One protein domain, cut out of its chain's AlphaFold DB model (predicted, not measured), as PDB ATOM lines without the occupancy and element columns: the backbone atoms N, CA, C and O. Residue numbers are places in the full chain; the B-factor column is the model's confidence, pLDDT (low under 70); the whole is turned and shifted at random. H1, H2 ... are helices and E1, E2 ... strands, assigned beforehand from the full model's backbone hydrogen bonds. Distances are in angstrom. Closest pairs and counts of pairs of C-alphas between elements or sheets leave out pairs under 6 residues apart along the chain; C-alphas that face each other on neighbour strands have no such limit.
ATOM      1  N   ALA A 270     252.697 210.358 244.180       92.75
ATOM      2  CA  ALA A 270     252.504 211.519 243.317       92.75
ATOM      3  C   ALA A 270     253.795 212.343 243.188       92.75
ATOM      4  O   ALA A 270     254.119 212.827 242.103       92.75
ATOM      5  N   GLU A 271     254.559 212.484 244.272       92.12
ATOM      6  CA  GLU A 271     255.882 213.098 244.288       92.12
ATOM      7  C   GLU A 271     256.883 212.276 243.463       92.12
ATOM      8  O   GLU A 271     257.601 212.866 242.649       92.12
ATOM      9  N   ILE A 272     256.857 210.941 243.573       92.50
ATOM     10  CA  ILE A 272     257.661 210.032 242.734       92.50
ATOM     11  C   ILE A 272     257.318 210.214 241.250       92.50
ATOM     12  O   ILE A 272     258.196 210.528 240.444       92.50
ATOM     13  N   ALA A 273     256.035 210.097 240.889       93.50
ATOM     14  CA  ALA A 273     255.575 210.238 239.508       93.50
ATOM     15  C   ALA A 273     255.910 211.618 238.921       93.50
ATOM     16  O   ALA A 273     256.293 211.725 237.757       93.50
ATOM     17  N   ARG A 274     255.824 212.683 239.729       94.69
ATOM     18  CA  ARG A 274     256.190 214.045 239.319       94.69
ATOM     19  C   ARG A 274     257.683 214.179 239.017       94.69
ATOM     20  O   ARG A 274     258.032 214.870 238.066       94.69
ATOM     21  N   VAL A 275     258.555 213.583 239.833       94.69
ATOM     22  CA  VAL A 275     260.011 213.644 239.619       94.69
ATOM     23  C   VAL A 275     260.404 212.827 238.392       94.69
ATOM     24  O   VAL A 275     261.064 213.363 237.506       94.69
ATOM     25  N   LEU A 276     259.961 211.569 238.305       93.94
ATOM     26  CA  LEU A 276     260.305 210.685 237.189       93.94
ATOM     27  C   LEU A 276     259.689 211.165 235.865       93.94
ATOM     28  O   LEU A 276     260.361 211.157 234.841       93.94
ATOM     29  N   GLY A 277     258.453 211.671 235.891       93.06
ATOM     30  CA  GLY A 277     257.780 212.234 234.716       93.06
ATOM     31  C   GLY A 277     258.333 213.583 234.244       93.06
ATOM     32  O   GLY A 277     258.013 214.015 233.140       93.06
ATOM     33  N   ALA A 278     259.163 214.261 235.047       94.44
ATOM     34  CA  ALA A 278     259.852 215.485 234.634       94.44
ATOM     35  C   ALA A 278     261.124 215.212 233.808       94.44
ATOM     36  O   ALA A 278     261.716 216.153 233.273       94.44
ATOM     37  N   LEU A 279     261.560 213.951 233.717       95.12
ATOM     38  CA  LEU A 279     262.722 213.550 232.933       95.12
ATOM     39  C   LEU A 279     262.325 213.431 231.451       95.12
ATOM     40  O   LEU A 279     261.496 212.586 231.113       95.12
ATOM     41  N   PRO A 280     262.884 214.261 230.547       93.06
ATOM     42  CA  PRO A 280     262.507 214.230 229.137       93.06
ATOM     43  C   PRO A 280     262.911 212.901 228.497       93.06
ATOM     44  O   PRO A 280     263.869 212.270 228.937       93.06
ATOM     45  N   SER A 281     262.221 212.481 227.439       90.44
ATOM     46  CA  SER A 281     262.632 211.313 226.654       90.44
ATOM     47  C   SER A 281     263.946 211.569 225.906       90.44
ATOM     48  O   SER A 281     264.361 212.716 225.703       90.44
ATOM     49  N   TYR A 282     264.617 210.488 225.508       86.50
ATOM     50  CA  TYR A 282     265.790 210.543 224.644       86.50
ATOM     51  C   TYR A 282     265.398 210.116 223.222       86.50
ATOM     52  O   TYR A 282     265.045 208.955 223.021       86.50
ATOM     53  N   PRO A 283     265.424 211.018 222.227       77.50
ATOM     54  CA  PRO A 283     265.348 210.600 220.838       77.50
ATOM     55  C   PRO A 283     266.692 209.963 220.472       77.50
ATOM     56  O   PRO A 283     267.723 210.634 220.531       77.50
ATOM     57  N   ALA A 284     266.689 208.673 220.130       71.44
ATOM     58  CA  ALA A 284     267.906 207.960 219.753       71.44
ATOM     59  C   ALA A 284     268.681 208.733 218.669       71.44
ATOM     60  O   ALA A 284     268.108 209.167 217.663       71.44
ATOM     61  N   SER A 285     269.983 208.925 218.889       64.50
ATOM     62  CA  SER A 285     270.881 209.544 217.912       64.50
ATOM     63  C   SER A 285     270.900 208.724 216.619       64.50
ATOM     64  O   SER A 285     271.186 207.531 216.641       64.50
ATOM     65  N   THR A 286     270.638 209.360 215.476       57.47
ATOM     66  CA  THR A 286     270.787 208.745 214.142       57.47
ATOM     67  C   THR A 286     272.211 208.868 213.580       57.47
ATOM     68  O   THR A 286     272.461 208.449 212.449       57.47
ATOM     69  N   GLY A 287     273.145 209.470 214.329       58.56
ATOM     70  CA  GLY A 287     274.501 209.797 213.876       58.56
ATOM     71  C   GLY A 287     275.594 208.862 214.405       58.56
ATOM     72  O   GLY A 287     275.427 208.191 215.419       58.56
ATOM     73  N   ALA A 288     276.746 208.862 213.728       55.72
ATOM     74  CA  ALA A 288     277.954 208.167 214.171       55.72
ATOM     75  C   ALA A 288     278.660 208.969 215.282       55.72
ATOM     76  O   ALA A 288     279.357 209.945 215.002       55.72
ATOM     77  N   GLY A 289     278.478 208.577 216.542       69.00
ATOM     78  CA  GLY A 289     279.239 209.114 217.671       69.00
ATOM     79  C   GLY A 289     278.549 208.930 219.017       69.00
ATOM     80  O   GLY A 289     277.385 208.547 219.075       69.00
ATOM     81  N   LEU A 290     279.276 209.231 220.095       79.00
ATOM     82  CA  LEU A 290     278.722 209.222 221.450       79.00
ATOM     83  C   LEU A 290     277.661 210.327 221.610       79.00
ATOM     84  O   LEU A 290     277.860 211.465 221.165       79.00
ATOM     85  N   GLY A 291     276.533 209.982 222.239       87.62
ATOM     86  CA  GLY A 291     275.406 210.886 222.488       87.62
ATOM     87  C   GLY A 291     275.730 212.070 223.420       87.62
ATOM     88  O   GLY A 291     276.872 212.253 223.845       87.62
ATOM     89  N   PRO A 292     274.739 212.923 223.738       93.00
ATOM     90  CA  PRO A 292     274.934 214.029 224.673       93.00
ATOM     91  C   PRO A 292     275.104 213.523 226.111       93.00
ATOM     92  O   PRO A 292     274.572 212.479 226.489       93.00
ATOM     93  N   ILE A 293     275.781 214.304 226.949       95.00
ATOM     94  CA  ILE A 293     275.816 214.111 228.400       95.00
ATOM     95  C   ILE A 293     274.555 214.740 228.984       95.00
ATOM     96  O   ILE A 293     274.324 215.931 228.800       95.00
ATOM     97  N   ARG A 294     273.737 213.950 229.683       96.94
ATOM     98  CA  ARG A 294     272.487 214.369 230.330       96.94
ATOM     99  C   ARG A 294     272.660 214.209 231.834       96.94
ATOM    100  O   ARG A 294     272.521 213.110 232.363       96.94
ATOM    101  N   LEU A 295     273.002 215.302 232.508       97.81
ATOM    102  CA  LEU A 295     273.348 215.326 233.923       97.81
ATOM    103  C   LEU A 295     272.196 215.875 234.769       97.81
ATOM    104  O   LEU A 295     271.726 216.995 234.565       97.81
ATOM    105  N   LEU A 296     271.801 215.106 235.775       98.12
ATOM    106  CA  LEU A 296     270.964 215.529 236.887       98.12
ATOM    107  C   LEU A 296     271.861 215.939 238.051       98.12
ATOM    108  O   LEU A 296     272.562 215.104 238.613       98.12
ATOM    109  N   ARG A 297     271.816 217.207 238.451       97.50
ATOM    110  CA  ARG A 297     272.455 217.664 239.693       97.50
ATOM    111  C   ARG A 297     271.397 217.731 240.772       97.50
ATOM    112  O   ARG A 297     270.416 218.467 240.626       97.50
ATOM    113  N   VAL A 298     271.553 216.933 241.817       96.69
ATOM    114  CA  VAL A 298     270.480 216.650 242.772       96.69
ATOM    115  C   VAL A 298     270.952 216.979 244.184       96.69
ATOM    116  O   VAL A 298     271.978 216.465 244.604       96.69
ATOM    117  N   PRO A 299     270.221 217.807 244.947       94.12
ATOM    118  CA  PRO A 299     270.553 218.021 246.346       94.12
ATOM    119  C   PRO A 299     270.431 216.722 247.146       94.12
ATOM    120  O   PRO A 299     269.413 216.024 247.065       94.12
ATOM    121  N   GLU A 300     271.438 216.451 247.963       86.81
ATOM    122  CA  GLU A 300     271.438 215.441 249.007       86.81
ATOM    123  C   GLU A 300     270.231 215.670 249.927       86.81
ATOM    124  O   GLU A 300     269.751 216.799 250.093       86.81
ATOM    125  N   ARG A 301     269.698 214.586 250.503       86.62
ATOM    126  CA  ARG A 301     268.563 214.631 251.445       86.62
ATOM    127  C   ARG A 301     267.301 215.280 250.865       86.62
ATOM    128  O   ARG A 301     266.488 215.843 251.594       86.62
ATOM    129  N   SER A 302     267.107 215.224 249.549       92.12
ATOM    130  CA  SER A 302     265.911 215.758 248.893       92.12
ATOM    131  C   SER A 302     264.902 214.669 248.535       92.12
ATOM    132  O   SER A 302     265.263 213.526 248.258       92.12
ATOM    133  N   SER A 303     263.625 215.056 248.438       92.69
ATOM    134  CA  SER A 303     262.580 214.185 247.887       92.69
ATOM    135  C   SER A 303     262.865 213.767 246.443       92.69
ATOM    136  O   SER A 303     262.390 212.728 246.000       92.69
ATOM    137  N   ILE A 304     263.680 214.549 245.727       95.12
ATOM    138  CA  ILE A 304     264.112 214.269 244.358       95.12
ATOM    139  C   ILE A 304     265.100 213.104 244.346       95.12
ATOM    140  O   ILE A 304     264.880 212.151 243.611       95.12
ATOM    141  N   ALA A 305     266.152 213.159 245.172       92.56
ATOM    142  CA  ALA A 305     267.149 212.090 245.259       92.56
ATOM    143  C   ALA A 305     266.488 210.746 245.589       92.56
ATOM    144  O   ALA A 305     266.738 209.746 244.921       92.56
ATOM    145  N   LEU A 306     265.577 210.755 246.566       91.00
ATOM    146  CA  LEU A 306     264.852 209.557 246.962       91.00
ATOM    147  C   LEU A 306     263.913 209.053 245.855       91.00
ATOM    148  O   LEU A 306     263.918 207.863 245.562       91.00
ATOM    149  N   ALA A 307     263.160 209.939 245.194       93.06
ATOM    150  CA  ALA A 307     262.292 209.552 244.083       93.06
ATOM    151  C   ALA A 307     263.073 208.921 242.919       93.06
ATOM    152  O   ALA A 307     262.630 207.917 242.370       93.06
ATOM    153  N   LEU A 308     264.249 209.455 242.568       94.00
ATOM    154  CA  LEU A 308     265.100 208.867 241.524       94.00
ATOM    155  C   LEU A 308     265.542 207.442 241.885       94.00
ATOM    156  O   LEU A 308     265.514 206.568 241.022       94.00
ATOM    157  N   ARG A 309     265.868 207.189 243.159       90.75
ATOM    158  CA  ARG A 309     266.262 205.862 243.660       90.75
ATOM    159  C   ARG A 309     265.129 204.828 243.628       90.75
ATOM    160  O   ARG A 309     265.415 203.640 243.664       90.75
ATOM    161  N   THR A 310     263.859 205.247 243.538       89.19
ATOM    162  CA  THR A 310     262.717 204.312 243.392       89.19
ATOM    163  C   THR A 310     262.570 203.737 241.980       89.19
ATOM    164  O   THR A 310     261.830 202.773 241.793       89.19
ATOM    165  N   GLY A 311     263.231 204.340 240.985       87.56
ATOM    166  CA  GLY A 311     263.220 203.886 239.595       87.56
ATOM    167  C   GLY A 311     264.372 202.933 239.267       87.56
ATOM    168  O   GLY A 311     264.924 202.260 240.134       87.56
ATOM    169  N   HIS A 312     264.776 202.902 237.994       91.81
ATOM    170  CA  HIS A 312     265.965 202.168 237.552       91.81
ATOM    171  C   HIS A 312     267.227 202.964 237.888       91.81
ATOM    172  O   HIS A 312     267.776 203.665 237.039       91.81
ATOM    173  N   TYR A 313     267.648 202.887 239.147       92.00
ATOM    174  CA  TYR A 313     268.809 203.597 239.671       92.00
ATOM    175  C   TYR A 313     270.013 202.664 239.810       92.00
ATOM    176  O   TYR A 313     269.889 201.574 240.365       92.00
ATOM    177  N   VAL A 314     271.174 203.092 239.315       91.31
ATOM    178  CA  VAL A 314     272.431 202.340 239.387       91.31
ATOM    179  C   VAL A 314     273.505 203.229 239.993       91.31
ATOM    180  O   VAL A 314     273.863 204.256 239.422       91.31
ATOM    181  N   ASP A 315     274.027 202.828 241.143       86.38
ATOM    182  CA  ASP A 315     275.221 203.404 241.755       86.38
ATOM    183  C   ASP A 315     276.413 202.449 241.617       86.38
ATOM    184  O   ASP A 315     276.290 201.335 241.101       86.38
ATOM    185  N   ARG A 316     277.594 202.897 242.051       79.81
ATOM    186  CA  ARG A 316     278.821 202.101 241.943       79.81
ATOM    187  C   ARG A 316     278.723 200.748 242.670       79.81
ATOM    188  O   ARG A 316     279.064 199.754 242.032       79.81
ATOM    189  N   PRO A 317     278.244 200.660 243.930       76.38
ATOM    190  CA  PRO A 317     278.082 199.366 244.598       76.38
ATOM    191  C   PRO A 317     277.141 198.409 243.850       76.38
ATOM    192  O   PRO A 317     277.388 197.202 243.808       76.38
ATOM    193  N   ALA A 318     276.082 198.923 243.211       82.00
ATOM    194  CA  ALA A 318     275.158 198.089 242.451       82.00
ATOM    195  C   ALA A 318     275.786 197.466 241.194       82.00
ATOM    196  O   ALA A 318     275.371 196.371 240.814       82.00
ATOM    197  N   VAL A 319     276.762 198.121 240.551       85.00
ATOM    198  CA  VAL A 319     277.376 197.645 239.295       85.00
ATOM    199  C   VAL A 319     277.996 196.259 239.463       85.00
ATOM    200  O   VAL A 319     277.592 195.333 238.759       85.00
ATOM    201  N   GLY A 320     278.907 196.093 240.428       80.38
ATOM    202  CA  GLY A 320     279.601 194.822 240.656       80.38
ATOM    203  C   GLY A 320     278.632 193.682 240.972       80.38
ATOM    204  O   GLY A 320     278.714 192.608 240.379       80.38
ATOM    205  N   ARG A 321     277.630 193.937 241.826       83.25
ATOM    206  CA  ARG A 321     276.577 192.959 242.148       83.25
ATOM    207  C   ARG A 321     275.748 192.575 240.922       83.25
ATOM    208  O   ARG A 321     275.567 191.391 240.663       83.25
ATOM    209  N   LEU A 322     275.246 193.553 240.163       87.06
ATOM    210  CA  LEU A 322     274.417 193.290 238.982       87.06
ATOM    211  C   LEU A 322     275.200 192.536 237.903       87.06
ATOM    212  O   LEU A 322     274.646 191.666 237.234       87.06
ATOM    213  N   ILE A 323     276.488 192.842 237.735       86.31
ATOM    214  CA  ILE A 323     277.359 192.103 236.819       86.31
ATOM    215  C   ILE A 323     277.592 190.693 237.318       86.31
ATOM    216  O   ILE A 323     277.491 189.766 236.521       86.31
ATOM    217  N   GLN A 324     277.851 190.514 238.610       83.19
ATOM    218  CA  GLN A 324     278.019 189.194 239.188       83.19
ATOM    219  C   GLN A 324     276.760 188.341 238.964       83.19
ATOM    220  O   GLN A 324     276.875 187.254 238.401       83.19
ATOM    221  N   GLU A 325     275.569 188.867 239.276       85.81
ATOM    222  CA  GLU A 325     274.277 188.212 239.017       85.81
ATOM    223  C   GLU A 325     274.114 187.826 237.539       85.81
ATOM    224  O   GLU A 325     273.724 186.702 237.215       85.81
ATOM    225  N   LEU A 326     274.423 188.749 236.621       87.19
ATOM    226  CA  LEU A 326     274.383 188.491 235.180       87.19
ATOM    227  C   LEU A 326     275.395 187.427 234.759       87.19
ATOM    228  O   LEU A 326     275.090 186.584 233.916       87.19
ATOM    229  N   SER A 327     276.594 187.476 235.327       84.12
ATOM    230  CA  SER A 327     277.686 186.578 234.992       84.12
ATOM    231  C   SER A 327     277.410 185.146 235.425       84.12
ATOM    232  O   SER A 327     277.659 184.226 234.647       84.12
ATOM    233  N   GLU A 328     276.814 184.967 236.603       83.06
ATOM    234  CA  GLU A 328     276.399 183.674 237.143       83.06
ATOM    235  C   GLU A 328     275.193 183.125 236.377       83.06
ATOM    236  O   GLU A 328     275.224 181.986 235.904       83.06
ATOM    237  N   ARG A 329     274.147 183.949 236.184       85.88
ATOM    238  CA  ARG A 329     272.927 183.563 235.457       85.88
ATOM    239  C   ARG A 329     273.238 183.106 234.037       85.88
ATOM    240  O   ARG A 329     272.742 182.070 233.597       85.88
ATOM    241  N   ASP A 330     274.040 183.892 233.325       80.75
ATOM    242  CA  ASP A 330     274.341 183.656 231.912       80.75
ATOM    243  C   ASP A 330     275.590 182.786 231.718       80.75
ATOM    244  O   ASP A 330     275.989 182.565 230.573       80.75
ATOM    245  N   ARG A 331     276.213 182.323 232.816       73.31
ATOM    246  CA  ARG A 331     277.476 181.570 232.836       73.31
ATOM    247  C   ARG A 331     278.484 182.167 231.866       73.31
ATOM    248  O   ARG A 331     278.847 181.537 230.866       73.31
ATOM    249  N   TRP A 332     278.864 183.426 232.106       76.25
ATOM    250  CA  TRP A 332     279.842 184.098 231.250       76.25
ATOM    251  C   TRP A 332     281.046 183.167 231.068       76.25
ATOM    252  O   TRP A 332     281.487 182.549 232.033       76.25
ATOM    253  N   PRO A 333     281.476 182.969 229.813       54.62
ATOM    254  CA  PRO A 333     282.182 181.766 229.398       54.62
ATOM    255  C   PRO A 333     283.393 181.460 230.279       54.62
ATOM    256  O   PRO A 333     284.203 182.344 230.553       54.62
ATOM    257  N   GLU A 334     283.523 180.182 230.647       53.00
ATOM    258  CA  GLU A 334     284.682 179.628 231.344       53.00
ATOM    259  C   GLU A 334     286.031 179.997 230.672       53.00
ATOM    260  O   GLU A 334     286.117 180.230 229.457       53.00
ATOM    261  N   PRO A 335     287.141 179.988 231.431       49.75
ATOM    262  CA  PRO A 335     288.420 180.613 231.055       49.75
ATOM    263  C   PRO A 335     289.228 179.874 230.014       49.75
ATOM    264  O   PRO A 335     290.205 180.429 229.507       49.75
ATOM    265  N   ILE A 336     288.897 178.617 229.724       46.16
ATOM    266  CA  ILE A 336     289.782 177.786 228.907       46.16
ATOM    267  C   ILE A 336     289.681 178.142 227.413       46.16
ATOM    268  O   ILE A 336     290.550 177.741 226.645       46.16
ATOM    269  N   SER A 337     288.741 178.997 226.971       46.00
ATOM    270  CA  SER A 337     288.727 179.422 225.559       46.00
ATOM    271  C   SER A 337     288.673 180.929 225.260       46.00
ATOM    272  O   SER A 337     289.015 181.282 224.134       46.00
ATOM    273  N   LYS A 338     288.323 181.844 226.191       45.22
ATOM    274  CA  LYS A 338     287.929 183.223 225.784       45.22
ATOM    275  C   LYS A 338     288.645 184.437 226.382       45.22
ATOM    276  O   LYS A 338     288.524 185.513 225.804       45.22
ATOM    277  N   LEU A 372     299.715 199.944 222.603       90.94
ATOM    278  CA  LEU A 372     298.354 200.123 223.114       90.94
ATOM    279  C   LEU A 372     297.675 198.822 223.550       90.94
ATOM    280  O   LEU A 372     296.616 198.892 224.176       90.94
ATOM    281  N   LEU A 373     298.249 197.654 223.250       89.94
ATOM    282  CA  LEU A 373     297.593 196.363 223.456       89.94
ATOM    283  C   LEU A 373     297.169 196.141 224.908       89.94
ATOM    284  O   LEU A 373     296.006 195.833 225.164       89.94
ATOM    285  N   ALA A 374     298.089 196.336 225.854       84.94
ATOM    286  CA  ALA A 374     297.815 196.149 227.277       84.94
ATOM    287  C   ALA A 374     296.684 197.066 227.774       84.94
ATOM    288  O   ALA A 374     295.759 196.609 228.446       84.94
ATOM    289  N   SER A 375     296.732 198.349 227.405       82.00
ATOM    290  CA  SER A 375     295.720 199.338 227.790       82.00
ATOM    291  C   SER A 375     294.356 198.994 227.198       82.00
ATOM    292  O   SER A 375     293.365 198.957 227.919       82.00
ATOM    293  N   VAL A 376     294.300 198.674 225.901       84.75
ATOM    294  CA  VAL A 376     293.048 198.315 225.221       84.75
ATOM    295  C   VAL A 376     292.475 197.016 225.775       84.75
ATOM    296  O   VAL A 376     291.271 196.942 225.993       84.75
ATOM    297  N   HIS A 377     293.306 196.015 226.064       84.19
ATOM    298  CA  HIS A 377     292.856 194.778 226.698       84.19
ATOM    299  C   HIS A 377     292.203 195.042 228.065       84.19
ATOM    300  O   HIS A 377     291.118 194.524 228.328       84.19
ATOM    301  N   HIS A 378     292.811 195.887 228.907       79.88
ATOM    302  CA  HIS A 378     292.235 196.257 230.202       79.88
ATOM    303  C   HIS A 378     290.935 197.063 230.071       79.88
ATOM    304  O   HIS A 378     289.982 196.779 230.787       79.88
ATOM    305  N   GLU A 379     290.867 198.022 229.147       78.81
ATOM    306  CA  GLU A 379     289.645 198.801 228.894       78.81
ATOM    307  C   GLU A 379     288.518 197.922 228.331       78.81
ATOM    308  O   GLU A 379     287.364 198.038 228.733       78.81
ATOM    309  N   MET A 380     288.834 196.976 227.441       78.88
ATOM    310  CA  MET A 380     287.842 196.031 226.921       78.88
ATOM    311  C   MET A 380     287.267 195.127 228.018       78.88
ATOM    312  O   MET A 380     286.085 194.783 227.957       78.88
ATOM    313  N   ALA A 381     288.067 194.772 229.029       79.00
ATOM    314  CA  ALA A 381     287.597 194.006 230.181       79.00
ATOM    315  C   ALA A 381     286.578 194.784 231.041       79.00
ATOM    316  O   ALA A 381     285.742 194.159 231.683       79.00
ATOM    317  N   LEU A 382     286.590 196.122 230.992       78.31
ATOM    318  CA  LEU A 382     285.576 196.989 231.612       78.31
ATOM    319  C   LEU A 382     284.370 197.227 230.699       78.31
ATOM    320  O   LEU A 382     283.226 197.270 231.144       78.31
ATOM    321  N   PHE A 383     284.605 197.337 229.393       80.88
ATOM    322  CA  PHE A 383     283.565 197.670 228.426       80.88
ATOM    323  C   PHE A 383     282.530 196.555 228.242       80.88
ATOM    324  O   PHE A 383     281.324 196.807 228.217       80.88
ATOM    325  N   VAL A 384     282.985 195.306 228.117       83.12
ATOM    326  CA  VAL A 384     282.092 194.174 227.826       83.12
ATOM    327  C   VAL A 384     281.062 193.935 228.945       83.12
ATOM    328  O   VAL A 384     279.888 193.750 228.607       83.12
ATOM    329  N   PRO A 385     281.419 193.968 230.247       85.81
ATOM    330  CA  PRO A 385     280.435 193.880 231.321       85.81
ATOM    331  C   PRO A 385     279.402 195.010 231.274       85.81
ATOM    332  O   PRO A 385     278.205 194.737 231.359       85.81
ATOM    333  N   MET A 386     279.833 196.256 231.033       90.50
ATOM    334  CA  MET A 386     278.920 197.403 230.937       90.50
ATOM    335  C   MET A 386     277.941 197.282 229.771       90.50
ATOM    336  O   MET A 386     276.768 197.600 229.934       90.50
ATOM    337  N   GLN A 387     278.373 196.790 228.605       89.69
ATOM    338  CA  GLN A 387     277.467 196.575 227.472       89.69
ATOM    339  C   GLN A 387     276.390 195.528 227.776       89.69
ATOM    340  O   GLN A 387     275.227 195.695 227.403       89.69
ATOM    341  N   ARG A 388     276.762 194.442 228.461       90.75
ATOM    342  CA  ARG A 388     275.814 193.396 228.872       90.75
ATOM    343  C   ARG A 388     274.846 193.914 229.929       90.75
ATOM    344  O   ARG A 388     273.643 193.682 229.817       90.75
ATOM    345  N   LEU A 389     275.359 194.654 230.909       93.62
ATOM    346  CA  LEU A 389     274.545 195.304 231.929       93.62
ATOM    347  C   LEU A 389     273.584 196.326 231.308       93.62
ATOM    348  O   LEU A 389     272.403 196.330 231.647       93.62
ATOM    349  N   ALA A 390     274.045 197.127 230.343       95.50
ATOM    350  CA  ALA A 390     273.209 198.061 229.595       95.50
ATOM    351  C   ALA A 390     272.053 197.342 228.890       95.50
ATOM    352  O   ALA A 390     270.913 197.780 229.004       95.50
ATOM    353  N   ALA A 391     272.317 196.217 228.217       95.19
ATOM    354  CA  ALA A 391     271.279 195.430 227.552       95.19
ATOM    355  C   ALA A 391     270.231 194.884 228.537       95.19
ATOM    356  O   ALA A 391     269.031 194.923 228.253       95.19
ATOM    357  N   GLU A 392     270.658 194.414 229.713       95.25
ATOM    358  CA  GLU A 392     269.733 193.959 230.753       95.25
ATOM    359  C   GLU A 392     268.894 195.112 231.318       95.25
ATOM    360  O   GLU A 392     267.676 194.981 231.453       95.25
ATOM    361  N   LEU A 393     269.524 196.242 231.644       95.25
ATOM    362  CA  LEU A 393     268.833 197.414 232.180       95.25
ATOM    363  C   LEU A 393     267.862 198.006 231.159       95.25
ATOM    364  O   LEU A 393     266.729 198.306 231.522       95.25
ATOM    365  N   ALA A 394     268.256 198.084 229.886       95.06
ATOM    366  CA  ALA A 394     267.397 198.491 228.778       95.06
ATOM    367  C   ALA A 394     266.128 197.635 228.705       95.06
ATOM    368  O   ALA A 394     265.010 198.147 228.653       95.06
ATOM    369  N   ARG A 395     266.297 196.310 228.775       95.25
ATOM    370  CA  ARG A 395     265.193 195.347 228.755       95.25
ATOM    371  C   ARG A 395     264.277 195.491 229.974       95.25
ATOM    372  O   ARG A 395     263.065 195.358 229.829       95.25
ATOM    373  N   ARG A 396     264.839 195.719 231.168       93.19
ATOM    374  CA  ARG A 396     264.069 195.901 232.415       93.19
ATOM    375  C   ARG A 396     263.321 197.233 232.445       93.19
ATOM    376  O   ARG A 396     262.201 197.264 232.944       93.19
ATOM    377  N   ALA A 397     263.935 198.300 231.940       93.06
ATOM    378  CA  ALA A 397     263.390 199.651 232.002       93.06
ATOM    379  C   ALA A 397     262.341 199.934 230.922       93.06
ATOM    380  O   ALA A 397     261.386 200.671 231.171       93.06
ATOM    381  N   GLY A 398     262.489 199.357 229.726       91.25
ATOM    382  CA  GLY A 398     261.642 199.714 228.589       91.25
ATOM    383  C   GLY A 398     261.764 201.211 228.279       91.25
ATOM    384  O   GLY A 398     262.842 201.689 227.943       91.25
ATOM    385  N   GLU A 399     260.665 201.958 228.418       90.44
ATOM    386  CA  GLU A 399     260.647 203.419 228.224       90.44
ATOM    387  C   GLU A 399     260.968 204.217 229.502       90.44
ATOM    388  O   GLU A 399     261.136 205.440 229.450       90.44
ATOM    389  N   ALA A 400     261.041 203.552 230.661       93.75
ATOM    390  CA  ALA A 400     261.324 204.210 231.927       93.75
ATOM    391  C   ALA A 400     262.754 204.786 231.952       93.75
ATOM    392  O   ALA A 400     263.672 204.217 231.355       93.75
ATOM    393  N   PRO A 401     262.974 205.916 232.646       95.75
ATOM    394  CA  PRO A 401     264.301 206.498 232.754       95.75
ATOM    395  C   PRO A 401     265.241 205.605 233.571       95.75
ATOM    396  O   PRO A 401     264.856 205.078 234.617       95.75
ATOM    397  N   VAL A 402     266.489 205.502 233.112       96.88
ATOM    398  CA  VAL A 402     267.591 204.862 233.845       96.88
ATOM    399  C   VAL A 402     268.513 205.954 234.373       96.88
ATOM    400  O   VAL A 402     268.947 206.828 233.624       96.88
ATOM    401  N   VAL A 403     268.800 205.932 235.670       96.75
ATOM    402  CA  VAL A 403     269.596 206.952 236.354       96.75
ATOM    403  C   VAL A 403     270.864 206.309 236.889       96.75
ATOM    404  O   VAL A 403     270.797 205.327 237.618       96.75
ATOM    405  N   ILE A 404     272.016 206.865 236.532       96.00
ATOM    406  CA  ILE A 404     273.334 206.335 236.884       96.00
ATOM    407  C   ILE A 404     274.036 207.365 237.758       96.00
ATOM    408  O   ILE A 404     274.259 208.493 237.319       96.00
ATOM    409  N   GLU A 405     274.352 207.017 238.999       92.56
ATOM    410  CA  GLU A 405     275.064 207.923 239.899       92.56
ATOM    411  C   GLU A 405     276.482 208.197 239.376       92.56
ATOM    412  O   GLU A 405     277.157 207.295 238.893       92.56
ATOM    413  N   THR A 406     276.941 209.445 239.463       91.81
ATOM    414  CA  THR A 406     278.326 209.838 239.184       91.81
ATOM    415  C   THR A 406     278.868 210.634 240.376       91.81
ATOM    416  O   THR A 406     278.403 211.753 240.637       91.81
ATOM    417  N   PRO A 407     279.836 210.082 241.135       86.00
ATOM    418  CA  PRO A 407     280.337 210.724 242.350       86.00
ATOM    419  C   PRO A 407     281.111 212.006 242.035       86.00
ATOM    420  O   PRO A 407     281.099 212.952 242.817       86.00
ATOM    421  N   GLU A 408     281.724 212.073 240.854       89.25
ATOM    422  CA  GLU A 408     282.487 213.222 240.390       89.25
ATOM    423  C   GLU A 408     281.990 213.692 239.020       89.25
ATOM    424  O   GLU A 408     281.427 212.929 238.234       89.25
ATOM    425  N   LEU A 409     282.221 214.972 238.725       92.50
ATOM    426  CA  LEU A 409     281.960 215.565 237.407       92.50
ATOM    427  C   LEU A 409     283.156 215.431 236.456       92.50
ATOM    428  O   LEU A 409     283.104 215.933 235.337       92.50
ATOM    429  N   SER A 410     284.239 214.803 236.915       90.81
ATOM    430  CA  SER A 410     285.471 214.623 236.153       90.81
ATOM    431  C   SER A 410     286.015 213.193 236.277       90.81
ATOM    432  O   SER A 410     287.160 213.035 236.708       90.81
ATOM    433  N   PRO A 411     285.218 212.150 235.954       86.38
ATOM    434  CA  PRO A 411     285.645 210.764 236.124       86.38
ATOM    435  C   PRO A 411     286.964 210.474 235.398       86.38
ATOM    436  O   PRO A 411     287.209 210.947 234.278       86.38
ATOM    437  N   GLY A 412     287.810 209.674 236.053       81.56
ATOM    438  CA  GLY A 412     289.050 209.173 235.472       81.56
ATOM    439  C   GLY A 412     288.807 208.194 234.315       81.56
ATOM    440  O   GLY A 412     288.008 207.284 234.489       81.56
ATOM    441  N   TYR A 413     289.508 208.310 233.178       79.00
ATOM    442  CA  TYR A 413     289.498 207.320 232.072       79.00
ATOM    443  C   TYR A 413     290.919 206.801 231.758       79.00
ATOM    444  O   TYR A 413     291.894 207.451 232.123       79.00
ATOM    445  N   LEU A 414     291.081 205.635 231.112       75.94
ATOM    446  CA  LEU A 414     292.384 204.952 230.892       75.94
ATOM    447  C   LEU A 414     293.128 204.495 232.160       75.94
ATOM    448  O   LEU A 414     294.292 204.097 232.083       75.94
ATOM    449  N   GLY A 415     292.486 204.521 233.329       72.75
ATOM    450  CA  GLY A 415     293.069 204.004 234.575       72.75
ATOM    451  C   GLY A 415     293.204 202.475 234.610       72.75
ATOM    452  O   GLY A 415     293.875 201.911 235.485       72.75
ATOM    453  N   GLY A 416     292.595 201.792 233.631       69.75
ATOM    454  CA  GLY A 416     292.413 200.351 233.628       69.75
ATOM    455  C   GLY A 416     291.454 199.902 234.730       69.75
ATOM    456  O   GLY A 416     290.798 200.701 235.397       69.75
ATOM    457  N   TYR A 417     291.419 198.594 234.968       64.44
ATOM    458  CA  TYR A 417     290.463 197.946 235.871       64.44
ATOM    459  C   TYR A 417     290.572 198.317 237.361       64.44
ATOM    460  O   TYR A 417     289.851 197.761 238.181       64.44
ATOM    461  N   LEU A 418     291.521 199.172 237.734       55.75
ATOM    462  CA  LEU A 418     291.777 199.549 239.127       55.75
ATOM    463  C   LEU A 418     291.173 200.877 239.520       55.75
ATOM    464  O   LEU A 418     290.953 201.095 240.707       55.75
ATOM    465  N   ASP A 419     290.881 201.721 238.538       61.44
ATOM    466  CA  ASP A 419     290.331 203.034 238.820       61.44
ATOM    467  C   ASP A 419     288.807 203.033 238.655       61.44
ATOM    468  O   ASP A 419     288.153 203.765 239.382       61.44
ATOM    469  N   GLY A 420     288.226 202.177 237.796       60.91
ATOM    470  CA  GLY A 420     286.788 201.851 237.632       60.91
ATOM    471  C   GLY A 420     285.780 203.015 237.542       60.91
ATOM    472  O   GLY A 420     284.582 202.811 237.393       60.91
ATOM    473  N   GLU A 421     286.190 204.268 237.714       70.50
ATOM    474  CA  GLU A 421     285.318 205.447 237.767       70.50
ATOM    475  C   GLU A 421     284.632 205.699 236.425       70.50
ATOM    476  O   GLU A 421     283.545 206.275 236.381       70.50
ATOM    477  N   PHE A 422     285.244 205.233 235.335       80.75
ATOM    478  CA  PHE A 422     284.693 205.369 233.997       80.75
ATOM    479  C   PHE A 422     283.607 204.343 233.663       80.75
ATOM    480  O   PHE A 422     282.855 204.562 232.716       80.75
ATOM    481  N   ASP A 423     283.478 203.257 234.428       84.56
ATOM    482  CA  ASP A 423     282.577 202.143 234.104       84.56
ATOM    483  C   ASP A 423     281.119 202.623 234.036       84.56
ATOM    484  O   ASP A 423     280.377 202.303 233.110       84.56
ATOM    485  N   LEU A 424     280.741 203.525 234.945       89.12
ATOM    486  CA  LEU A 424     279.424 204.168 234.979       89.12
ATOM    487  C   LEU A 424     279.175 205.066 233.754       89.12
ATOM    488  O   LEU A 424     278.061 205.111 233.231       89.12
ATOM    489  N   ALA A 425     280.209 205.749 233.255       89.06
ATOM    490  CA  ALA A 425     280.117 206.539 232.028       89.06
ATOM    491  C   ALA A 425     279.993 205.635 230.790       89.06
ATOM    492  O   ALA A 425     279.206 205.925 229.886       89.06
ATOM    493  N   VAL A 426     280.714 204.510 230.759       88.06
ATOM    494  CA  VAL A 426     280.583 203.496 229.705       88.06
ATOM    495  C   VAL A 426     279.176 202.898 229.702       88.06
ATOM    496  O   VAL A 426     278.550 202.829 228.644       88.06
ATOM    497  N   LEU A 427     278.651 202.523 230.871       92.31
ATOM    498  CA  LEU A 427     277.282 202.035 231.035       92.31
ATOM    499  C   LEU A 427     276.258 203.054 230.522       92.31
ATOM    500  O   LEU A 427     275.344 202.694 229.779       92.31
ATOM    501  N   TYR A 428     276.439 204.329 230.875       94.44
ATOM    502  CA  TYR A 428     275.597 205.430 230.414       94.44
ATOM    503  C   TYR A 428     275.547 205.525 228.887       94.44
ATOM    504  O   TYR A 428     274.458 205.540 228.310       94.44
ATOM    505  N   PHE A 429     276.701 205.555 228.216       90.94
ATOM    506  CA  PHE A 429     276.730 205.643 226.755       90.94
ATOM    507  C   PHE A 429     276.198 204.375 226.084       90.94
ATOM    508  O   PHE A 429     275.449 204.483 225.118       90.94
ATOM    509  N   ALA A 430     276.485 203.190 226.631       91.06
ATOM    510  CA  ALA A 430     275.930 201.938 226.122       91.06
ATOM    511  C   ALA A 430     274.392 201.906 226.206       91.06
ATOM    512  O   ALA A 430     273.732 201.392 225.306       91.06
ATOM    513  N   LEU A 431     273.799 202.492 227.251       93.94
ATOM    514  CA  LEU A 431     272.347 202.645 227.363       93.94
ATOM    515  C   LEU A 431     271.782 203.621 226.323       93.94
ATOM    516  O   LEU A 431     270.742 203.333 225.728       93.94
ATOM    517  N   LEU A 432     272.457 204.747 226.071       92.19
ATOM    518  CA  LEU A 432     272.048 205.673 225.009       92.19
ATOM    519  C   LEU A 432     272.110 205.023 223.622       92.19
ATOM    520  O   LEU A 432     271.188 205.215 222.830       92.19
ATOM    521  N   ASP A 433     273.144 204.225 223.346       88.56
ATOM    522  CA  ASP A 433     273.299 203.492 222.081       88.56
ATOM    523  C   ASP A 433     272.162 202.479 221.859       88.56
ATOM    524  O   ASP A 433     271.747 202.236 220.726       88.56
ATOM    525  N   LEU A 434     271.604 201.932 222.942       90.62
ATOM    526  CA  LEU A 434     270.414 201.073 222.924       90.62
ATOM    527  C   LEU A 434     269.090 201.858 222.874       90.62
ATOM    528  O   LEU A 434     268.018 201.257 222.931       90.62
ATOM    529  N   GLY A 435     269.137 203.191 222.782       90.88
ATOM    530  CA  GLY A 435     267.959 204.061 222.740       90.88
ATOM    531  C   GLY A 435     267.277 204.276 224.095       90.88
ATOM    532  O   GLY A 435     266.148 204.763 224.133       90.88
ATOM    533  N   CYS A 436     267.931 203.933 225.208       93.00
ATOM    534  CA  CYS A 436     267.351 204.092 226.540       93.00
ATOM    535  C   CYS A 436     267.330 205.554 226.985       93.00
ATOM    536  O   CYS A 436     268.229 206.343 226.685       93.00
ATOM    537  N   ASN A 437     266.335 205.907 227.801       94.94
ATOM    538  CA  ASN A 437     266.248 207.224 228.417       94.94
ATOM    539  C   ASN A 437     267.192 207.338 229.634       94.94
ATOM    540  O   ASN A 437     266.743 207.354 230.779       94.94
ATOM    541  N   ALA A 438     268.504 207.386 229.389       96.44
ATOM    542  CA  ALA A 438     269.524 207.374 230.440       96.44
ATOM    543  C   ALA A 438     269.954 208.780 230.905       96.44
ATOM    544  O   ALA A 438     269.991 209.727 230.109       96.44
ATOM    545  N   PHE A 439     270.316 208.903 232.187       97.69
ATOM    546  CA  PHE A 439     270.836 210.121 232.821       97.69
ATOM    547  C   PHE A 439     272.003 209.800 233.755       97.69
ATOM    548  O   PHE A 439     271.936 208.834 234.511       97.69
ATOM    549  N   LEU A 440     273.018 210.662 233.776       97.38
ATOM    550  CA  LEU A 440     273.978 210.721 234.879       97.38
ATOM    551  C   LEU A 440     273.373 211.523 236.037       97.38
ATOM    552  O   LEU A 440     272.657 212.495 235.803       97.38
ATOM    553  N   CYS A 441     273.669 211.165 237.282       96.81
ATOM    554  CA  CYS A 441     273.165 211.833 238.480       96.81
ATOM    555  C   CYS A 441     274.299 212.156 239.452       96.81
ATOM    556  O   CYS A 441     274.907 211.261 240.021       96.81
ATOM    557  N   HIS A 442     274.564 213.443 239.663       96.00
ATOM    558  CA  HIS A 442     275.527 213.923 240.645       96.00
ATOM    559  C   HIS A 442     274.788 214.468 241.869       96.00
ATOM    560  O   HIS A 442     273.996 215.412 241.753       96.00
ATOM    561  N   VAL A 443     275.029 213.862 243.032       92.56
ATOM    562  CA  VAL A 443     274.426 214.280 244.301       92.56
ATOM    563  C   VAL A 443     275.300 215.354 244.954       92.56
ATOM    564  O   VAL A 443     276.500 215.172 245.119       92.56
ATOM    565  N   GLU A 444     274.702 216.483 245.330       92.75
ATOM    566  CA  GLU A 444     275.396 217.636 245.914       92.75
ATOM    567  C   GLU A 444     274.895 217.916 247.336       92.75
ATOM    568  O   GLU A 444     273.688 217.893 247.545       92.75
ATOM    569  N   PRO A 445     275.738 218.326 248.303       88.81
ATOM    570  CA  PRO A 445     275.295 218.589 249.684       88.81
ATOM    571  C   PRO A 445     274.185 219.646 249.824       88.81
ATOM    572  O   PRO A 445     273.537 219.768 250.860       88.81
ATOM    573  N   THR A 446     273.995 220.482 248.801       88.50
ATOM    574  CA  THR A 446     272.980 221.540 248.772       88.50
ATOM    575  C   THR A 446     272.365 221.651 247.380       88.50
ATOM    576  O   THR A 446     272.810 220.993 246.446       88.50
ATOM    577  N   SER A 447     271.326 222.480 247.216       88.69
ATOM    578  CA  SER A 447     270.729 222.686 245.893       88.69
ATOM    579  C   SER A 447     271.757 223.228 244.889       88.69
ATOM    580  O   SER A 447     272.500 224.152 245.245       88.69
ATOM    581  N   PRO A 448     271.732 222.761 243.626       90.94
ATOM    582  CA  PRO A 448     272.641 223.229 242.595       90.94
ATOM    583  C   PRO A 448     272.630 224.750 242.440       90.94
ATOM    584  O   PRO A 448     271.589 225.416 242.484       90.94
ATOM    585  N   GLY A 449     273.820 225.310 242.230       90.12
ATOM    586  CA  GLY A 449     274.008 226.737 241.987       90.12
ATOM    587  C   GLY A 449     273.374 227.227 240.675       90.12
ATOM    588  O   GLY A 449     272.785 226.480 239.896       90.12
ATOM    589  N   ARG A 450     273.508 228.528 240.385       89.00
ATOM    590  CA  ARG A 450     273.009 229.111 239.120       89.00
ATOM    591  C   ARG A 450     273.841 228.728 237.895       89.00
ATOM    592  O   ARG A 450     273.280 228.664 236.809       89.00
ATOM    593  N   ALA A 451     275.142 228.514 238.070       93.12
ATOM    594  CA  ALA A 451     276.027 228.107 236.986       93.12
ATOM    595  C   ALA A 451     275.766 226.643 236.611       93.12
ATOM    596  O   ALA A 451     275.629 225.796 237.502       93.12
ATOM    597  N   ALA A 452     275.699 226.376 235.308       94.06
ATOM    598  CA  ALA A 452     275.709 225.017 234.792       94.06
ATOM    599  C   ALA A 452     277.085 224.379 235.025       94.06
ATOM    600  O   ALA A 452     278.098 225.079 235.113       94.06
ATOM    601  N   ALA A 453     277.101 223.062 235.171       95.75
ATOM    602  CA  ALA A 453     278.315 222.296 235.349       95.75
ATOM    603  C   ALA A 453     279.096 222.167 234.033       95.75
ATOM    604  O   ALA A 453     278.602 222.404 232.930       95.75
ATOM    605  N   THR A 454     280.353 221.772 234.173       96.50
ATOM    606  CA  THR A 454     281.151 221.209 233.088       96.50
ATOM    607  C   THR A 454     281.428 219.774 233.479       96.50
ATOM    608  O   THR A 454     281.958 219.540 234.563       96.50
ATOM    609  N   PHE A 455     281.014 218.838 232.631       94.44
ATOM    610  CA  PHE A 455     281.405 217.446 232.783       94.44
ATOM    611  C   PHE A 455     282.728 217.255 232.054       94.44
ATOM    612  O   PHE A 455     282.880 217.779 230.954       94.44
ATOM    613  N   SER A 456     283.677 216.541 232.636       92.44
ATOM    614  CA  SER A 456     285.000 216.367 232.045       92.44
ATOM    615  C   SER A 456     285.422 214.906 232.059       92.44
ATOM    616  O   SER A 456     285.036 214.152 232.940       92.44
ATOM    617  N   PHE A 457     286.243 214.498 231.097       87.56
ATOM    618  CA  PHE A 457     286.960 213.227 231.167       87.56
ATOM    619  C   PHE A 457     288.434 213.526 231.402       87.56
ATOM    620  O   PHE A 457     289.068 214.191 230.574       87.56
ATOM    621  N   SER A 458     288.977 213.044 232.521       84.31
ATOM    622  CA  SER A 458     290.380 213.245 232.886       84.31
ATOM    623  C   SER A 458     291.146 211.926 232.809       84.31
ATOM    624  O   SER A 458     290.733 210.942 233.414       84.31
ATOM    625  N   PRO A 459     292.252 211.853 232.062       82.00
ATOM    626  CA  PRO A 459     292.969 210.600 231.891       82.00
ATOM    627  C   PRO A 459     293.748 210.236 233.161       82.00
ATOM    628  O   PRO A 459     294.379 211.093 233.777       82.00
ATOM    629  N   PHE A 539     289.215 216.442 228.661       89.31
ATOM    630  CA  PHE A 539     288.178 216.838 227.716       89.31
ATOM    631  C   PHE A 539     286.979 217.400 228.464       89.31
ATOM    632  O   PHE A 539     286.298 216.659 229.161       89.31
ATOM    633  N   ALA A 540     286.741 218.702 228.325       93.19
ATOM    634  CA  ALA A 540     285.657 219.405 228.997       93.19
ATOM    635  C   ALA A 540     284.419 219.532 228.097       93.19
ATOM    636  O   ALA A 540     284.517 219.961 226.945       93.19
ATOM    637  N   PHE A 541     283.253 219.240 228.663       93.44
ATOM    638  CA  PHE A 541     281.939 219.345 228.035       93.44
ATOM    639  C   PHE A 541     281.073 220.316 228.842       93.44
ATOM    640  O   PHE A 541     280.473 219.940 229.858       93.44
ATOM    641  N   PRO A 542     281.020 221.595 228.431       96.38
ATOM    642  CA  PRO A 542     280.122 222.564 229.036       96.38
ATOM    643  C   PRO A 542     278.670 222.103 228.894       96.38
ATOM    644  O   PRO A 542     278.242 221.710 227.807       96.38
ATOM    645  N   LEU A 543     277.906 222.169 229.984       97.19
ATOM    646  CA  LEU A 543     276.497 221.793 229.979       97.19
ATOM    647  C   LEU A 543     275.604 223.032 229.893       97.19
ATOM    648  O   LEU A 543     275.932 224.109 230.395       97.19
ATOM    649  N   THR A 544     274.430 222.877 229.290       97.19
ATOM    650  CA  THR A 544     273.373 223.891 229.285       97.19
ATOM    651  C   THR A 544     272.182 223.404 230.094       97.19
ATOM    652  O   THR A 544     271.688 222.294 229.904       97.19
ATOM    653  N   ARG A 545     271.691 224.247 231.004       96.44
ATOM    654  CA  ARG A 545     270.513 223.939 231.816       96.44
ATOM    655  C   ARG A 545     269.254 223.911 230.958       96.44
ATOM    656  O   ARG A 545     268.881 224.930 230.389       96.44
ATOM    657  N   GLN A 546     268.584 222.766 230.954       95.62
ATOM    658  CA  GLN A 546     267.341 222.540 230.218       95.62
ATOM    659  C   GLN A 546     266.114 222.649 231.122       95.62
ATOM    660  O   GLN A 546     265.094 223.201 230.722       95.62
ATOM    661  N   ALA A 547     266.202 222.149 232.359       95.00
ATOM    662  CA  ALA A 547     265.063 222.139 233.271       95.00
ATOM    663  C   ALA A 547     265.467 222.245 234.746       95.00
ATOM    664  O   ALA A 547     266.619 222.028 235.131       95.00
ATOM    665  N   GLN A 548     264.474 222.573 235.576       95.56
ATOM    666  CA  GLN A 548     264.541 222.466 237.029       95.56
ATOM    667  C   GLN A 548     263.426 221.550 237.519       95.56
ATOM    668  O   GLN A 548     262.256 221.764 237.203       95.56
ATOM    669  N   ILE A 549     263.790 220.568 238.334       96.38
ATOM    670  CA  ILE A 549     262.848 219.634 238.946       96.38
ATOM    671  C   ILE A 549     262.634 220.093 240.381       96.38
ATOM    672  O   ILE A 549     263.594 220.262 241.132       96.38
ATOM    673  N   LYS A 550     261.382 220.349 240.760       95.06
ATOM    674  CA  LYS A 550     261.040 220.827 242.104       95.06
ATOM    675  C   LYS A 550     260.858 219.659 243.065       95.06
ATOM    676  O   LYS A 550     260.188 218.680 242.742       95.06
ATOM    677  N   GLY A 551     261.358 219.838 244.280       93.06
ATOM    678  CA  GLY A 551     261.109 218.944 245.402       93.06
ATOM    679  C   GLY A 551     261.186 219.692 246.724       93.06
ATOM    680  O   GLY A 551     261.076 220.925 246.784       93.06
ATOM    681  N   ARG A 552     261.416 218.940 247.794       92.31
ATOM    682  CA  ARG A 552     261.620 219.473 249.142       92.31
ATOM    683  C   ARG A 552     262.799 218.800 249.827       92.31
ATOM    684  O   ARG A 552     263.150 217.666 249.518       92.31
ATOM    685  N   ASP A 553     263.406 219.541 250.731       90.44
ATOM    686  CA  ASP A 553     264.425 219.078 251.657       90.44
ATOM    687  C   ASP A 553     263.767 218.185 252.716       90.44
ATOM    688  O   ASP A 553     262.874 218.638 253.443       90.44
ATOM    689  N   LEU A 554     264.186 216.921 252.760       87.25
ATOM    690  CA  LEU A 554     263.714 215.929 253.719       87.25
ATOM    691  C   LEU A 554     264.382 216.112 255.085       87.25
ATOM    692  O   LEU A 554     263.737 215.822 256.080       87.25
ATOM    693  N   GLY A 555     265.597 216.669 255.151       77.06
ATOM    694  CA  GLY A 555     266.319 216.941 256.400       77.06
ATOM    695  C   GLY A 555     265.777 218.135 257.197       77.06
ATOM    696  O   GLY A 555     266.178 218.365 258.337       77.06
ATOM    697  N   SER A 556     264.854 218.917 256.624       72.75
ATOM    698  CA  SER A 556     264.233 220.058 257.301       72.75
ATOM    699  C   SER A 556     262.816 219.735 257.787       72.75
ATOM    700  O   SER A 556     261.929 219.411 256.999       72.75
ATOM    701  N   SER A 557     262.539 219.970 259.073       63.25
ATOM    702  CA  SER A 557     261.194 219.816 259.666       63.25
ATOM    703  C   SER A 557     260.112 220.704 259.031       63.25
ATOM    704  O   SER A 557     258.922 220.493 259.246       63.25
ATOM    705  N   ARG A 558     260.506 221.712 258.239       67.94
ATOM    706  CA  ARG A 558     259.602 222.629 257.522       67.94
ATOM    707  C   ARG A 558     259.436 222.307 256.033       67.94
ATOM    708  O   ARG A 558     258.780 223.085 255.345       67.94
ATOM    709  N   GLY A 559     260.036 221.223 255.526       70.94
ATOM    710  CA  GLY A 559     259.925 220.823 254.120       70.94
ATOM    711  C   GLY A 559     260.342 221.932 253.152       70.94
ATOM    712  O   GLY A 559     259.611 222.256 252.214       70.94
ATOM    713  N   ARG A 560     261.488 222.578 253.412       86.44
ATOM    714  CA  ARG A 560     261.990 223.691 252.598       86.44
ATOM    715  C   ARG A 560     262.054 223.271 251.128       86.44
ATOM    716  O   ARG A 560     262.582 222.214 250.805       86.44
ATOM    717  N   SER A 561     261.545 224.109 250.227       89.62
ATOM    718  CA  SER A 561     261.619 223.811 248.794       89.62
ATOM    719  C   SER A 561     263.077 223.706 248.338       89.62
ATOM    720  O   SER A 561     263.905 224.562 248.662       89.62
ATOM    721  N   THR A 562     263.362 222.657 247.575       93.25
ATOM    722  CA  THR A 562     264.645 222.409 246.920       93.25
ATOM    723  C   THR A 562     264.408 222.149 245.434       93.25
ATOM    724  O   THR A 562     263.265 222.010 244.983       93.25
ATOM    725  N   HIS A 563     265.477 222.116 244.652       95.31
ATOM    726  CA  HIS A 563     265.389 221.807 243.234       95.31
ATOM    727  C   HIS A 563     266.622 221.047 242.763       95.31
ATOM    728  O   HIS A 563     267.715 221.291 243.263       95.31
ATOM    729  N   ALA A 564     266.427 220.166 241.790       97.12
ATOM    730  CA  ALA A 564     267.488 219.586 240.980       97.12
ATOM    731  C   ALA A 564     267.546 220.305 239.629       97.12
ATOM    732  O   ALA A 564     266.565 220.930 239.203       97.12
ATOM    733  N   THR A 565     268.683 220.221 238.946       97.62
ATOM    734  CA  THR A 565     268.842 220.757 237.590       97.62
ATOM    735  C   THR A 565     269.095 219.623 236.611       97.62
ATOM    736  O   THR A 565     269.842 218.698 236.913       97.62
ATOM    737  N   LEU A 566     268.453 219.701 235.446       97.38
ATOM    738  CA  LEU A 566     268.794 218.884 234.288       97.38
ATOM    739  C   LEU A 566     269.641 219.734 233.350       97.38
ATOM    740  O   LEU A 566     269.196 220.792 232.889       97.38
ATOM    741  N   GLU A 567     270.849 219.271 233.076       97.62
ATOM    742  CA  GLU A 567     271.844 219.966 232.272       97.62
ATOM    743  C   GLU A 567     272.330 219.023 231.168       97.62
ATOM    744  O   GLU A 567     272.542 217.837 231.408       97.62
ATOM    745  N   VAL A 568     272.429 219.527 229.938       96.50
ATOM    746  CA  VAL A 568     272.696 218.711 228.747       96.50
ATOM    747  C   VAL A 568     273.839 219.321 227.940       96.50
ATOM    748  O   VAL A 568     273.865 220.542 227.767       96.50
ATOM    749  N   SER A 569     274.781 218.499 227.477       95.12
ATOM    750  CA  SER A 569     275.831 218.913 226.538       95.12
ATOM    751  C   SER A 569     275.375 218.774 225.085       95.12
ATOM    752  O   SER A 569     274.439 218.035 224.780       95.12
ATOM    753  N   GLU A 570     276.115 219.391 224.164       91.19
ATOM    754  CA  GLU A 570     276.130 218.919 222.775       91.19
ATOM    755  C   GLU A 570     276.591 217.447 222.711       91.19
ATOM    756  O   GLU A 570     277.294 216.990 223.624       91.19
ATOM    757  N   PRO A 571     276.217 216.681 221.669       88.75
ATOM    758  CA  PRO A 571     276.726 215.327 221.474       88.75
ATOM    759  C   PRO A 571     278.254 215.279 221.552       88.75
ATOM    760  O   PRO A 571     278.939 216.096 220.935       88.75
ATOM    761  N   VAL A 572     278.786 214.312 222.304       85.12
ATOM    762  CA  VAL A 572     280.230 214.176 222.559       85.12
ATOM    763  C   VAL A 572     281.014 213.933 221.256       85.12
ATOM    764  O   VAL A 572     282.159 214.367 221.150       85.12
ATOM    765  N   GLY A 573     280.372 213.354 220.231       78.94
ATOM    766  CA  GLY A 573     280.900 213.224 218.868       78.94
ATOM    767  C   GLY A 573     282.095 212.269 218.754       78.94
ATOM    768  O   GLY A 573     282.772 211.974 219.733       78.94
TER     769      GLY A 573
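This is residues 270 to 338, 372 to 459 and 539 to 573 of the 859 residues of an uncharacterized protein of Nocardioides sp. Root190 (UniProt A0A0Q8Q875). A strongly twisted, curled sheet of six strands has helices on both faces: it curls round H2, with H1 beside that helix, while H6 and part of the long helix H5 pack on the other face. H5 and H3 reach out past the E2 edge, residues 333 to 338 stick out there, and E5 and E6 form a small two-stranded ribbon that leads into E7. The printed part has 192 residues, with six named helices and eight named strands in the order H1 E1 H2 E2 H3 H4 H5 E3 H6 E4 E5 E6 E7 E8. The main sheet is mixed, in the order E2 E3 E4 E1 E8 E7; the class is mixed, helices and strands. The whole is compact, with a radius of gyration of the C-alphas of 17.2 A, and spans 61 by 35 by 33 A.

H1, residues 270 to 276, begins at C-alpha 270 (252.504, 211.519, 243.317). E1 is residues 292 to 299, 22.5 A long, H2 303 to 309, E2 312 to 314, H3 316 to 329, 20.5 A, and H4 335 to 338. H5, residues 372 to 397, is 36.1 A long, with a kink of 27 degrees near residue 379. E3 is 402 to 405, H6 423 to 433, E4 438 to 444, E5 454 to 459 and E6 539 to 542. E7, 544 to 552, bends by 53 degrees at residue 547. E8, 561 to 571, is 32.4 A long and ends at C-alpha 571 (276.726, 215.327, 221.474).

E2, E3, E4 and E1 are parallel neighbours in turn, with N 403 and O 312 at 2.8 A, N 439 and O 402 at 2.9 A, and N 296 and O 440 at 2.7 A. E1 and E8 are antiparallel, with N 295 and O 567 at 2.8 A; E7 and E8 form a hairpin, with N 549 and O 564 at 2.9 A. E5 and E6 are antiparallel, with N 541 and O 455 at 2.7 A. E3, H6, E4 form a strand-helix-strand unit, two parallel neighbour strands with a helix between them along the chain; E1, H2, E2 form a split one, with E3 and E4 between its strands; both crossovers are right-handed. There are three layers, helices on both faces: H5 and H6 on one, H1 and H2 on the other. H6 runs along the strands at a height over the sheet of 8.1 A. H5 touches H6 with residues 382 to 394, at a steep tilt of 58 degrees; the C-alphas of Met 386 and Leu 427 are closest, 4.9 A apart. H3 touches H5, about perpendicular at 83 degrees, closest at the C-alphas of Ile 323 and Leu 389, 6.5 A. H1 touches H2, closest at the C-alphas of Ile 272 and Ala 307, 4.8 A. In H1, H2 and H6 every O i to N i+4 pair is within hydrogen-bond range, in H3 8 of 10 and in H5 20 of 22; H4 is too short for such a pair.

The C-alphas farthest apart, of Ile 336 and Arg 558, are 61.2 A apart. Residues 339 to 371 and 460 to 538 are not printed; the C-alpha gaps across these cuts are 20.0 A and 8.9 A. The links H1 to E1 and E3 to H6 are long. Residues 285 to 289, 333 to 338, 416 to 420 and 557 to 558 have pLDDT under 70; the mean of the printed part is 86.6.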